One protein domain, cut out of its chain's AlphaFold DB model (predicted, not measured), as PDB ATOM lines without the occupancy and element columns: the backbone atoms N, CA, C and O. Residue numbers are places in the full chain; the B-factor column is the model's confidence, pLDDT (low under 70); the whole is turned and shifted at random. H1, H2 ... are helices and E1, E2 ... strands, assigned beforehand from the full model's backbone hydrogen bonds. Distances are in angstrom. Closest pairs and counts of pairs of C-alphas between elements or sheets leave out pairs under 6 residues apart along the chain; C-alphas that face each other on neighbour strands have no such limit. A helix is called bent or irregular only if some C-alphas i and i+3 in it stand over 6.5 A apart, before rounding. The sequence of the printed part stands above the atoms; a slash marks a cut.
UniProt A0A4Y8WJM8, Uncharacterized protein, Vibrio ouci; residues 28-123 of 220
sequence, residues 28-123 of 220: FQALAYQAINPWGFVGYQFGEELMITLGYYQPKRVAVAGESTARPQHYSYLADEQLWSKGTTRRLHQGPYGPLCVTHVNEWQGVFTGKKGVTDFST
ATOM      1  N   PHE A  28     136.972 105.270 158.149       70.75
ATOM      2  CA  PHE A  28     135.960 105.722 157.189       70.75
ATOM      3  C   PHE A  28     134.813 106.492 157.849       70.75
ATOM      4  O   PHE A  28     134.341 107.476 157.283       70.75
ATOM      5  N   GLN A  29     134.379 106.093 159.046       71.62
ATOM      6  CA  GLN A  29     133.377 106.844 159.809       71.62
ATOM      7  C   GLN A  29     133.899 108.225 160.221       71.62
ATOM      8  O   GLN A  29     133.203 109.219 160.033       71.62
ATOM      9  N   ALA A  30     135.134 108.310 160.718       74.06
ATOM     10  CA  ALA A  30     135.764 109.576 161.075       74.06
ATOM     11  C   ALA A  30     135.896 110.515 159.865       74.06
ATOM     12  O   ALA A  30     135.570 111.699 159.966       74.06
ATOM     13  N   LEU A  31     136.301 109.978 158.708       79.81
ATOM     14  CA  LEU A  31     136.353 110.723 157.448       79.81
ATOM     15  C   LEU A  31     134.962 111.179 156.997       79.81
ATOM     16  O   LEU A  31     134.816 112.307 156.533       79.81
ATOM     17  N   ALA A  32     133.932 110.347 157.173       84.44
ATOM     18  CA  ALA A  32     132.567 110.695 156.797       84.44
ATOM     19  C   ALA A  32     132.044 111.918 157.563       84.44
ATOM     20  O   ALA A  32     131.337 112.718 156.969       84.44
ATOM     21  N   TYR A  33     132.417 112.104 158.834       89.00
ATOM     22  CA  TYR A  33     132.024 113.278 159.630       89.00
ATOM     23  C   TYR A  33     132.743 114.572 159.233       89.00
ATOM     24  O   TYR A  33     132.216 115.664 159.446       89.00
ATOM     25  N   GLN A  34     133.940 114.447 158.658       89.50
ATOM     26  CA  GLN A  34     134.792 115.568 158.253       89.50
ATOM     27  C   GLN A  34     134.652 115.917 156.768       89.50
ATOM     28  O   GLN A  34     135.184 116.935 156.329       89.50
ATOM     29  N   ALA A  35     133.959 115.089 155.985       90.69
ATOM     30  CA  ALA A  35     133.775 115.310 154.560       90.69
ATOM     31  C   ALA A  35     133.027 116.625 154.300       90.69
ATOM     32  O   ALA A  35     131.978 116.879 154.891       90.69
ATOM     33  N   ILE A  36     133.556 117.438 153.384       93.62
ATOM     34  CA  ILE A  36     132.916 118.667 152.914       93.62
ATOM     35  C   ILE A  36     132.732 118.539 151.406       93.62
ATOM     36  O   ILE A  36     133.703 118.316 150.681       93.62
ATOM     37  N   ASN A  37     131.491 118.630 150.933       90.69
ATOM     38  CA  ASN A  37     131.210 118.550 149.501       90.69
ATOM     39  C   ASN A  37     131.522 119.896 148.795       90.69
ATOM     40  O   ASN A  37     131.742 120.906 149.467       90.69
ATOM     41  N   PRO A  38     131.524 119.959 147.450       90.06
ATOM     42  CA  PRO A  38     131.815 121.198 146.717       90.06
ATOM     43  C   PRO A  38     130.875 122.378 147.018       90.06
ATOM     44  O   PRO A  38     131.271 123.525 146.825       90.06
ATOM     45  N   TRP A  39     129.662 122.119 147.520       90.25
ATOM     46  CA  TRP A  39     128.705 123.140 147.964       90.25
ATOM     47  C   TRP A  39     128.860 123.514 149.447       90.25
ATOM     48  O   TRP A  39     128.047 124.263 149.989       90.25
ATOM     49  N   GLY A  40     129.890 123.007 150.127       94.12
ATOM     50  CA  GLY A  40     130.201 123.327 151.518       94.12
ATOM     51  C   GLY A  40     129.359 122.579 152.557       94.12
ATOM     52  O   GLY A  40     129.431 122.924 153.736       94.12
ATOM     53  N   PHE A  41     128.568 121.574 152.165       94.75
ATOM     54  CA  PHE A  41     127.850 120.747 153.139       94.75
ATOM     55  C   PHE A  41     128.820 119.840 153.886       94.75
ATOM     56  O   PHE A  41     129.718 119.259 153.277       94.75
ATOM     57  N   VAL A  42     128.600 119.684 155.191       96.00
ATOM     58  CA  VAL A  42     129.529 119.008 156.104       96.00
ATOM     59  C   VAL A  42     128.955 117.683 156.592       96.00
ATOM     60  O   VAL A  42     127.792 117.607 156.993       96.00
ATOM     61  N   GLY A  43     129.789 116.649 156.613       94.06
ATOM     62  CA  GLY A  43     129.497 115.365 157.227       94.06
ATOM     63  C   GLY A  43     128.306 114.659 156.582       94.06
ATOM     64  O   GLY A  43     128.286 114.414 155.371       94.06
ATOM     65  N   TYR A  44     127.256 114.420 157.375       92.38
ATOM     66  CA  TYR A  44     125.950 113.920 156.914       92.38
ATOM     67  C   TYR A  44     125.160 114.914 156.040       92.38
ATOM     68  O   TYR A  44     123.931 114.906 156.032       92.38
ATOM     69  N   GLN A  45     125.856 115.747 155.268       92.31
ATOM     70  CA  GLN A  45     125.303 116.763 154.380       92.31
ATOM     71  C   GLN A  45     124.524 117.850 155.137       92.31
ATOM     72  O   GLN A  45     123.422 118.225 154.754       92.31
ATOM     73  N   PHE A  46     125.086 118.374 156.228       95.38
ATOM     74  CA  PHE A  46     124.510 119.539 156.902       95.38
ATOM     75  C   PHE A  46     124.908 120.829 156.192       95.38
ATOM     76  O   PHE A  46     126.087 121.042 155.917       95.38
ATOM     77  N   GLY A  47     123.920 121.683 155.927       95.12
ATOM     78  CA  GLY A  47     124.097 123.035 155.398       95.12
ATOM     79  C   GLY A  47     123.652 124.104 156.398       95.12
ATOM     80  O   GLY A  47     122.989 123.806 157.397       95.12
ATOM     81  N   GLU A  48     123.993 125.360 156.121       95.88
ATOM     82  CA  GLU A  48     123.674 126.518 156.954       95.88
ATOM     83  C   GLU A  48     122.160 126.631 157.190       95.88
ATOM     84  O   GLU A  48     121.745 126.811 158.330       95.88
ATOM     85  N   GLU A  49     121.323 126.444 156.165       92.25
ATOM     86  CA  GLU A  49     119.860 126.579 156.280       92.25
ATOM     87  C   GLU A  49     119.236 125.590 157.288       92.25
ATOM     88  O   GLU A  49     118.425 125.983 158.136       92.25
ATOM     89  N   LEU A  50     119.675 124.324 157.282       94.50
ATOM     90  CA  LEU A  50     119.258 123.337 158.285       94.50
ATOM     91  C   LEU A  50     119.747 123.744 159.681       94.50
ATOM     92  O   LEU A  50     118.991 123.706 160.650       94.50
ATOM     93  N   MET A  51     121.004 124.170 159.796       97.38
ATOM     94  CA  MET A  51     121.606 124.541 161.078       97.38
ATOM     95  C   MET A  51     120.966 125.790 161.699       97.38
ATOM     96  O   MET A  51     120.870 125.880 162.927       97.38
ATOM     97  N   ILE A  52     120.487 126.718 160.869       95.75
ATOM     98  CA  ILE A  52     119.697 127.885 161.281       95.75
ATOM     99  C   ILE A  52     118.334 127.430 161.789       95.75
ATOM    100  O   ILE A  52     117.967 127.756 162.918       95.75
ATOM    101  N   THR A  53     117.623 126.622 160.997       94.12
ATOM    102  CA  THR A  53     116.311 126.057 161.354       94.12
ATOM    103  C   THR A  53     116.355 125.315 162.689       94.12
ATOM    104  O   THR A  53     115.496 125.495 163.549       94.12
ATOM    105  N   LEU A  54     117.401 124.515 162.904       96.62
ATOM    106  CA  LEU A  54     117.596 123.751 164.132       96.62
ATOM    107  C   LEU A  54     118.172 124.584 165.292       96.62
ATOM    108  O   LEU A  54     118.292 124.065 166.405       96.62
ATOM    109  N   GLY A  55     118.538 125.852 165.080       97.50
ATOM    110  CA  GLY A  55     119.057 126.758 166.113       97.50
ATOM    111  C   GLY A  55     120.498 126.480 166.564       97.50
ATOM    112  O   GLY A  55     120.888 126.892 167.658       97.50
ATOM    113  N   TYR A  56     121.289 125.769 165.759       98.25
ATOM    114  CA  TYR A  56     122.718 125.543 166.010       98.25
ATOM    115  C   TYR A  56     123.600 126.673 165.474       98.25
ATOM    116  O   TYR A  56     124.749 126.804 165.893       98.25
ATOM    117  N   TYR A  57     123.081 127.481 164.551       98.25
ATOM    118  CA  TYR A  57     123.872 128.460 163.822       98.25
ATOM    119  C   TYR A  57     123.083 129.743 163.561       98.25
ATOM    120  O   TYR A  57     121.905 129.713 163.215       98.25
ATOM    121  N   GLN A  58     123.744 130.883 163.736       97.50
ATOM    122  CA  GLN A  58     123.234 132.204 163.397       97.50
ATOM    123  C   GLN A  58     124.019 132.721 162.189       97.50
ATOM    124  O   GLN A  58     125.242 132.849 162.279       97.50
ATOM    125  N   PRO A  59     123.358 133.033 161.061       96.25
ATOM    126  CA  PRO A  59     124.061 133.430 159.854       96.25
ATOM    127  C   PRO A  59     124.700 134.804 160.036       96.25
ATOM    128  O   PRO A  59     124.169 135.677 160.735       96.25
ATOM    129  N   LYS A  60     125.810 135.030 159.329       96.31
ATOM    130  CA  LYS A  60     126.385 136.368 159.197       96.31
ATOM    131  C   LYS A  60     125.328 137.320 158.655       96.31
ATOM    132  O   LYS A  60     124.565 136.971 157.757       96.31
ATOM    133  N   ARG A  61     125.295 138.545 159.174       94.75
ATOM    134  CA  ARG A  61     124.409 139.594 158.665       94.75
ATOM    135  C   ARG A  61     125.217 140.620 157.888       94.75
ATOM    136  O   ARG A  61     126.259 141.064 158.363       94.75
ATOM    137  N   VAL A  62     124.739 140.995 156.708       93.19
ATOM    138  CA  VAL A  62     125.409 141.952 155.818       93.19
ATOM    139  C   VAL A  62     124.527 143.160 155.547       93.19
ATOM    140  O   VAL A  62     123.308 143.040 155.412       93.19
ATOM    141  N   ALA A  63     125.143 144.339 155.505       90.75
ATOM    142  CA  ALA A  63     124.457 145.558 155.109       90.75
ATOM    143  C   ALA A  63     124.101 145.491 153.618       90.75
ATOM    144  O   ALA A  63     124.913 145.060 152.799       90.75
ATOM    145  N   VAL A  64     122.895 145.938 153.277       82.19
ATOM    146  CA  VAL A  64     122.416 146.044 151.896       82.19
ATOM    147  C   VAL A  64     122.204 147.524 151.597       82.19
ATOM    148  O   VAL A  64     121.603 148.242 152.396       82.19
ATOM    149  N   ALA A  65     122.743 148.000 150.473       80.75
ATOM    150  CA  ALA A  65     122.646 149.407 150.098       80.75
ATOM    151  C   ALA A  65     121.175 149.836 149.980       80.75
ATOM    152  O   ALA A  65     120.392 149.196 149.284       80.75
ATOM    153  N   GLY A  66     120.814 150.930 150.654       79.38
ATOM    154  CA  GLY A  66     119.440 151.443 150.674       79.38
ATOM    155  C   GLY A  66     118.521 150.786 151.707       79.38
ATOM    156  O   GLY A  66     117.358 151.169 151.797       79.38
ATOM    157  N   GLU A  67     119.019 149.851 152.520       82.12
ATOM    158  CA  GLU A  67     118.236 149.210 153.575       82.12
ATOM    159  C   GLU A  67     118.740 149.575 154.975       82.12
ATOM    160  O   GLU A  67     119.938 149.592 155.249       82.12
ATOM    161  N   SER A  68     117.806 149.832 155.893       81.31
ATOM    162  CA  SER A  68     118.110 150.180 157.288       81.31
ATOM    163  C   SER A  68     118.482 148.975 158.157       81.31
ATOM    164  O   SER A  68     118.999 149.147 159.258       81.31
ATOM    165  N   THR A  69     118.224 147.751 157.685       85.75
ATOM    166  CA  THR A  69     118.464 146.519 158.445       85.75
ATOM    167  C   THR A  69     119.382 145.581 157.675       85.75
ATOM    168  O   THR A  69     119.168 145.311 156.497       85.75
ATOM    169  N   ALA A  70     120.412 145.065 158.350       91.94
ATOM    170  CA  ALA A  70     121.287 144.051 157.775       91.94
ATOM    171  C   ALA A  70     120.503 142.758 157.502       91.94
ATOM    172  O   ALA A  70     119.623 142.393 158.287       91.94
ATOM    173  N   ARG A  71     120.849 142.043 156.431       91.94
ATOM    174  CA  ARG A  71     120.180 140.808 155.997       91.94
ATOM    175  C   ARG A  71     121.015 139.573 156.312       91.94
ATOM    176  O   ARG A  71     122.240 139.669 156.267       91.94
ATOM    177  N   PRO A  72     120.391 138.429 156.647       94.19
ATOM    178  CA  PRO A  72     121.125 137.180 156.811       94.19
ATOM    179  C   PRO A  72     121.785 136.781 155.485       94.19
ATOM    180  O   PRO A  72     121.177 136.914 154.422       94.19
ATOM    181  N   GLN A  73     123.019 136.291 155.565       94.31
ATOM    182  CA  GLN A  73     123.790 135.749 154.454       94.31
ATOM    183  C   GLN A  73     124.097 134.280 154.721       94.31
ATOM    184  O   GLN A  73     124.727 133.969 155.730       94.31
ATOM    185  N   HIS A  74     123.634 133.408 153.835       94.25
ATOM    186  CA  HIS A  74     123.881 131.967 153.874       94.25
ATOM    187  C   HIS A  74     123.470 131.336 152.543       94.25
ATOM    188  O   HIS A  74     122.780 131.962 151.727       94.25
ATOM    189  N   TYR A  75     123.878 130.089 152.350       91.94
ATOM    190  CA  TYR A  75     123.397 129.263 151.253       91.94
ATOM    191  C   TYR A  75     121.891 129.005 151.383       91.94
ATOM    192  O   TYR A  75     121.415 128.742 152.487       91.94
ATOM    193  N   SER A  76     121.154 129.043 150.270       86.88
ATOM    194  CA  SER A  76     119.766 128.572 150.224       86.88
ATOM    195  C   SER A  76     119.428 127.980 148.863       86.88
ATOM    196  O   SER A  76     119.713 128.588 147.828       86.88
ATOM    197  N   TYR A  77     118.742 126.838 148.881       77.62
ATOM    198  CA  TYR A  77     118.279 126.113 147.691       77.62
ATOM    199  C   TYR A  77     117.233 126.890 146.871       77.62
ATOM    200  O   TYR A  77     116.923 126.537 145.736       77.62
ATOM    201  N   LEU A  78     116.663 127.964 147.431       74.00
ATOM    202  CA  LEU A  78     115.710 128.840 146.739       74.00
ATOM    203  C   LEU A  78     116.374 129.715 145.661       74.00
ATOM    204  O   LEU A  78     115.694 130.317 144.827       74.00
ATOM    205  N   ALA A  79     117.704 129.805 145.681       74.94
ATOM    206  CA  ALA A  79     118.483 130.505 144.679       74.94
ATOM    207  C   ALA A  79     118.713 129.612 143.448       74.94
ATOM    208  O   ALA A  79     119.472 128.652 143.511       74.94
ATOM    209  N   ASP A  80     118.092 129.963 142.320       71.56
ATOM    210  CA  ASP A  80     118.307 129.302 141.023       71.56
ATOM    211  C   ASP A  80     119.808 129.259 140.660       71.56
ATOM    212  O   ASP A  80     120.506 130.267 140.772       71.56
ATOM    213  N   GLU A  81     120.319 128.119 140.186       68.88
ATOM    214  CA  GLU A  81     121.721 127.979 139.769       68.88
ATOM    215  C   GLU A  81     122.136 128.979 138.679       68.88
ATOM    216  O   GLU A  81     123.296 129.397 138.616       68.88
ATOM    217  N   GLN A  82     121.190 129.440 137.852       70.56
ATOM    218  CA  GLN A  82     121.435 130.478 136.846       70.56
ATOM    219  C   GLN A  82     121.949 131.791 137.466       70.56
ATOM    220  O   GLN A  82     122.605 132.595 136.788       70.56
ATOM    221  N   LEU A  83     121.701 132.000 138.765       75.44
ATOM    222  CA  LEU A  83     122.179 133.146 139.534       75.44
ATOM    223  C   LEU A  83     123.702 133.189 139.685       75.44
ATOM    224  O   LEU A  83     124.244 134.276 139.885       75.44
ATOM    225  N   TRP A  84     124.395 132.055 139.556       84.75
ATOM    226  CA  TRP A  84     125.833 131.933 139.832       84.75
ATOM    227  C   TRP A  84     126.725 132.128 138.601       84.75
ATOM    228  O   TRP A  84     127.943 131.942 138.638       84.75
ATOM    229  N   SER A  85     126.137 132.548 137.483       80.31
ATOM    230  CA  SER A  85     126.883 132.830 136.260       80.31
ATOM    231  C   SER A  85     127.791 134.067 136.392       80.31
ATOM    232  O   SER A  85     127.590 134.957 137.224       80.31
ATOM    233  N   LYS A  86     128.819 134.131 135.532       83.25
ATOM    234  CA  LYS A  86     129.744 135.278 135.403       83.25
ATOM    235  C   LYS A  86     130.522 135.620 136.688       83.25
ATOM    236  O   LYS A  86     130.843 136.780 136.921       83.25
ATOM    237  N   GLY A  87     130.829 134.614 137.510       82.44
ATOM    238  CA  GLY A  87     131.586 134.793 138.756       82.44
ATOM    239  C   GLY A  87     130.765 135.378 139.909       82.44
ATOM    240  O   GLY A  87     131.333 135.778 140.925       82.44
ATOM    241  N   THR A  88     129.438 135.435 139.769       86.06
ATOM    242  CA  THR A  88     128.543 135.855 140.848       86.06
ATOM    243  C   THR A  88     128.517 134.776 141.923       86.06
ATOM    244  O   THR A  88     128.137 133.643 141.660       86.06
ATOM    245  N   THR A  89     128.901 135.129 143.147       89.00
ATOM    246  CA  THR A  89     128.944 134.189 144.284       89.00
ATOM    247  C   THR A  89     127.915 134.506 145.363       89.00
ATOM    248  O   THR A  89     127.688 133.683 146.254       89.00
ATOM    249  N   ARG A  90     127.308 135.702 145.299       90.69
ATOM    250  CA  ARG A  90     126.329 136.218 146.263       90.69
ATOM    251  C   ARG A  90     125.299 137.103 145.573       90.69
ATOM    252  O   ARG A  90     125.661 137.873 144.682       90.69
ATOM    253  N   ARG A  91     124.038 137.040 146.001       89.25
ATOM    254  CA  ARG A  91     122.967 137.899 145.471       89.25
ATOM    255  C   ARG A  91     121.907 138.174 146.531       89.25
ATOM    256  O   ARG A  91     121.622 137.323 147.360       89.25
ATOM    257  N   LEU A  92     121.276 139.345 146.478       89.12
ATOM    258  CA  LEU A  92     120.039 139.562 147.224       89.12
ATOM    259  C   LEU A  92     118.907 138.765 146.560       89.12
ATOM    260  O   LEU A  92     118.692 138.876 145.352       89.12
ATOM    261  N   HIS A  93     118.192 137.975 147.350       86.50
ATOM    262  CA  HIS A  93     117.069 137.153 146.924       86.50
ATOM    263  C   HIS A  93     115.862 137.411 147.828       86.50
ATOM    264  O   HIS A  93     116.006 137.630 149.032       86.50
ATOM    265  N   GLN A  94     114.669 137.396 147.238       86.38
ATOM    266  CA  GLN A  94     113.413 137.549 147.965       86.38
ATOM    267  C   GLN A  94     112.863 136.168 148.311       86.38
ATOM    268  O   GLN A  94     112.207 135.539 147.485       86.38
ATOM    269  N   GLY A  95     113.173 135.696 149.520       79.25
ATOM    270  CA  GLY A  95     112.681 134.420 150.025       79.25
ATOM    271  C   GLY A  95     111.279 134.532 150.640       79.25
ATOM    272  O   GLY A  95     110.810 135.633 150.942       79.25
ATOM    273  N   PRO A  96     110.615 133.394 150.907       76.75
ATOM    274  CA  PRO A  96     109.277 133.355 151.506       76.75
ATOM    275  C   PRO A  96     109.226 133.949 152.923       76.75
ATOM    276  O   PRO A  96     108.175 134.400 153.364       76.75
ATOM    277  N   TYR A  97     110.366 133.993 153.620       77.75
ATOM    278  CA  TYR A  97     110.505 134.556 154.969       77.75
ATOM    279  C   TYR A  97     111.153 135.950 154.978       77.75
ATOM    280  O   TYR A  97     111.502 136.474 156.037       77.75
ATOM    281  N   GLY A  98     111.312 136.561 153.801       83.06
ATOM    282  CA  GLY A  98     111.872 137.893 153.610       83.06
ATOM    283  C   GLY A  98     113.184 137.914 152.813       83.06
ATOM    284  O   GLY A  98     113.678 136.874 152.371       83.06
ATOM    285  N   PRO A  99     113.762 139.114 152.615       86.94
ATOM    286  CA  PRO A  99     114.989 139.281 151.848       86.94
ATOM    287  C   PRO A  99     116.188 138.616 152.534       86.94
ATOM    288  O   PRO A  99     116.422 138.831 153.730       86.94
ATOM    289  N   LEU A 100     116.993 137.886 151.764       90.12
ATOM    290  CA  LEU A 100     118.257 137.303 152.213       90.12
ATOM    291  C   LEU A 100     119.372 137.484 151.176       90.12
ATOM    292  O   LEU A 100     119.114 137.582 149.979       90.12
ATOM    293  N   CYS A 101     120.622 137.536 151.634       92.06
ATOM    294  CA  CYS A 101     121.786 137.494 150.753       92.06
ATOM    295  C   CYS A 101     122.170 136.023 150.534       92.06
ATOM    296  O   CYS A 101     122.834 135.425 151.376       92.06
ATOM    297  N   VAL A 102     121.717 135.425 149.434       92.62
ATOM    298  CA  VAL A 102     122.042 134.033 149.097       92.62
ATOM    299  C   VAL A 102     123.497 133.913 148.672       92.62
ATOM    300  O   VAL A 102     124.003 134.772 147.943       92.62
ATOM    301  N   THR A 103     124.154 132.836 149.086       93.31
ATOM    302  CA  THR A 103     125.490 132.439 148.624       93.31
ATOM    303  C   THR A 103     125.392 131.175 147.768       93.31
ATOM    304  O   THR A 103     124.527 130.334 147.985       93.31
ATOM    305  N   HIS A 104     126.285 131.038 146.788       90.38
ATOM    306  CA  HIS A 104     126.343 129.867 145.898       90.38
ATOM    307  C   HIS A 104     126.755 128.555 146.589       90.38
ATOM    308  O   HIS A 104     126.484 127.476 146.074       90.38
ATOM    309  N   VAL A 105     127.404 128.648 147.754       93.25
ATOM    310  CA  VAL A 105     127.821 127.522 148.605       93.25
ATOM    311  C   VAL A 105     127.639 127.890 150.075       93.25
ATOM    312  O   VAL A 105     127.510 129.072 150.401       93.25
ATOM    313  N   ASN A 106     127.660 126.899 150.962       95.75
ATOM    314  CA  ASN A 106     127.710 127.106 152.407       95.75
ATOM    315  C   ASN A 106     129.077 127.689 152.786       95.75
ATOM    316  O   ASN A 106     130.110 127.057 152.566       95.75
ATOM    317  N   GLU A 107     129.092 128.900 153.343       95.56
ATOM    318  CA  GLU A 107     130.344 129.622 153.623       95.56
ATOM    319  C   GLU A 107     130.735 129.596 155.103       95.56
ATOM    320  O   GLU A 107     131.867 129.942 155.441       95.56
ATOM    321  N   TRP A 108     129.801 129.221 155.983       96.81
ATOM    322  CA  TRP A 108     130.005 129.071 157.427       96.81
ATOM    323  C   TRP A 108     130.605 130.319 158.118       96.81
ATOM    324  O   TRP A 108     131.368 130.211 159.075       96.81
ATOM    325  N   GLN A 109     130.259 131.527 157.641       96.56
ATOM    326  CA  GLN A 109     130.804 132.815 158.126       96.56
ATOM    327  C   GLN A 109     130.069 133.434 159.335       96.56
ATOM    328  O   GLN A 109     130.349 134.573 159.718       96.56
ATOM    329  N   GLY A 110     129.068 132.746 159.862       96.56
ATOM    330  CA  GLY A 110     128.233 133.140 160.989       96.56
ATOM    331  C   GLY A 110     128.787 132.659 162.327       96.56
ATOM    332  O   GLY A 110     129.993 132.497 162.500       96.56
ATOM    333  N   VAL A 111     127.892 132.453 163.292       98.12
ATOM    334  CA  VAL A 111     128.240 132.096 164.673       98.12
ATOM    335  C   VAL A 111     127.462 130.859 165.101       98.12
ATOM    336  O   VAL A 111     126.235 130.819 165.007       98.12
ATOM    337  N   PHE A 112     128.168 129.849 165.602       98.25
ATOM    338  CA  PHE A 112     127.550 128.678 166.216       98.25
ATOM    339  C   PHE A 112     127.045 129.014 167.622       98.25
ATOM    340  O   PHE A 112     127.669 129.771 168.362       98.25
ATOM    341  N   THR A 113     125.894 128.465 168.002       98.31
ATOM    342  CA  THR A 113     125.192 128.861 169.235       98.31
ATOM    343  C   THR A 113     125.665 128.122 170.486       98.31
ATOM    344  O   THR A 113     125.246 128.469 171.588       98.31
ATOM    345  N   GLY A 114     126.488 127.077 170.343       97.56
ATOM    346  CA  GLY A 114     126.844 126.163 171.434       97.56
ATOM    347  C   GLY A 114     125.787 125.091 171.715       97.56
ATOM    348  O   GLY A 114     125.979 124.252 172.600       97.56
ATOM    349  N   LYS A 115     124.665 125.081 170.976       97.56
ATOM    350  CA  LYS A 115     123.586 124.102 171.157       97.56
ATOM    351  C   LYS A 115     124.135 122.677 171.048       97.56
ATOM    352  O   LYS A 115     124.851 122.348 170.109       97.56
ATOM    353  N   LYS A 116     123.813 121.846 172.047       95.56
ATOM    354  CA  LYS A 116     124.312 120.464 172.210       95.56
ATOM    355  C   LYS A 116     125.834 120.315 171.990       95.56
ATOM    356  O   LYS A 116     126.282 119.289 171.493       95.56
ATOM    357  N   GLY A 117     126.621 121.328 172.367       96.19
ATOM    358  CA  GLY A 117     128.086 121.296 172.296       96.19
ATOM    359  C   GLY A 117     128.693 121.712 170.952       96.19
ATOM    360  O   GLY A 117     129.904 121.609 170.798       96.19
ATOM    361  N   VAL A 118     127.894 122.193 169.993       97.69
ATOM    362  CA  VAL A 118     128.401 122.699 168.706       97.69
ATOM    363  C   VAL A 118     128.731 124.186 168.842       97.69
ATOM    364  O   VAL A 118     127.849 125.037 168.722       97.69
ATOM    365  N   THR A 119     129.985 124.500 169.160       97.38
ATOM    366  CA  THR A 119     130.463 125.863 169.467       97.38
ATOM    367  C   THR A 119     131.183 126.540 168.310       97.38
ATOM    368  O   THR A 119     131.304 127.761 168.296       97.38
ATOM    369  N   ASP A 120     131.656 125.761 167.343       97.25
ATOM    370  CA  ASP A 120     132.428 126.232 166.197       97.25
ATOM    371  C   ASP A 120     132.477 125.173 165.083       97.25
ATOM    372  O   ASP A 120     132.007 124.039 165.234       97.25
ATOM    373  N   PHE A 121     133.088 125.534 163.956       95.56
ATOM    374  CA  PHE A 121     133.201 124.653 162.797       95.56
ATOM    375  C   PHE A 121     134.005 123.373 163.083       95.56
ATOM    376  O   PHE A 121     133.707 122.325 162.515       95.56
ATOM    377  N   SER A 122     134.991 123.412 163.986       94.88
ATOM    378  CA  SER A 122     135.749 122.206 164.339       94.88
ATOM    379  C   SER A 122     134.857 121.207 165.080       94.88
ATOM    380  O   SER A 122     134.821 120.028 164.722       94.88
ATOM    381  N   THR A 123     134.031 121.688 166.018       95.94
ATOM    382  CA  THR A 123     133.078 120.839 166.749       95.94
ATOM    383  C   THR A 123     132.003 120.243 165.845       95.94
ATOM    384  O   THR A 123     131.607 119.101 166.070       95.94
TER     385      THR A 123
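What this domain is: This is residues 28 to 123 of the 220 residues of an uncharacterized protein of Vibrio ouci (UniProt A0A4Y8WJM8). A small, strongly twisted sheet of four strands, two hairpins joined through a parallel pair, makes one part of the domain, and a part of loops round the short helix H2 makes the other, with H1 at the far end of that loop part. H3 is placed near the edge strand E3, and the last stretch, residues 104 to 123, folds back from the sheet into the loop part, where residues 111 to 112 pair with residues 57 to 58. The printed part has 96 residues with three named helices and four named strands, in the order H1 H2 E1 E2 H3 E3 E4, and the mixed sheet runs E1 E2 E4 E3. The class is mixed, helices and strands, with 40 residues, under half, in named elements. The whole is compact, with a radius of gyration of the C-alphas of 14.2 A, yet elongated in outline, spanning 46 by 29 by 20 A.

Where its parts are: In the sheet, E1 is residues 60 to 62, E2 is residues 71 to 75 and measures 12.9 A from first to last C-alpha, E3 is residues 90 to 95 and measures 14.3 A, and E4 is residues 98 to 103 and measures 15.5 A. E4 ends with C-alpha 103 at (125.490, 132.439, 148.624). Of the helices, H1 is residues 28 to 34, 10.0 A long, and begins with C-alpha 28 at (135.960, 105.722, 157.189). H2 is residues 48 to 53, 8.6 A long, with C-alpha 48 at (123.674, 126.518, 156.954). H3 is residues 81 to 87, 12.0 A long, and is irregular: C-alphas 83 and 86 are 8.9 A apart.

How they stand to each other: The inner strands E2 and E4 are parallel, at 45 degrees between their directions, with N 101 and O 72 within hydrogen-bond range at 2.9 A. E4 and the edge strand E3 form an antiparallel hairpin at 150 degrees, with N 93 and O 100 at 2.8 A and N 102 and O 91 at 2.8 A. E1, the other edge strand, forms an antiparallel hairpin with E2 at 126 degrees, with N 71 and O 62 at 2.8 A. The pairing of E2 is staggered: its residues 71 to 73 pair with E1 and its residues 73 to 75 with E4. From edge to edge the strands' lines turn by 94 degrees. H2 is on the sheet but only grazes it, with its residues 48 to 52; the closest C-alphas of H2 and E2 are those of Glu 48 and His 74, 6.3 A apart. H3 also only grazes the sheet, with its residues 83 to 84; the closest C-alphas of H3 and E3 are those of Leu 83 and Arg 91, 7.6 A apart. H1 is not on the sheet and is apart from H2 and H3. Every O i to N i+4 pair is within hydrogen-bond range in H1 and H2, while H3 has 0 of 3 such pairs and 1 of 4 O i to N i+3 pairs within range.

The domain as a whole: The two C-alphas farthest apart are those of Phe 28 in H1 and Gly 66 in the link from E1 to E2, 49.0 A. The printed part runs from residue 28 to 123 without a cut. The link from H1 to H2, 13 residues, is long; those from E2 to H3, H3 to E3 and E3 to E4 are tight. The mean pLDDT of the printed part is 89.5, and the one residue under 70 is Glu 81 in H3.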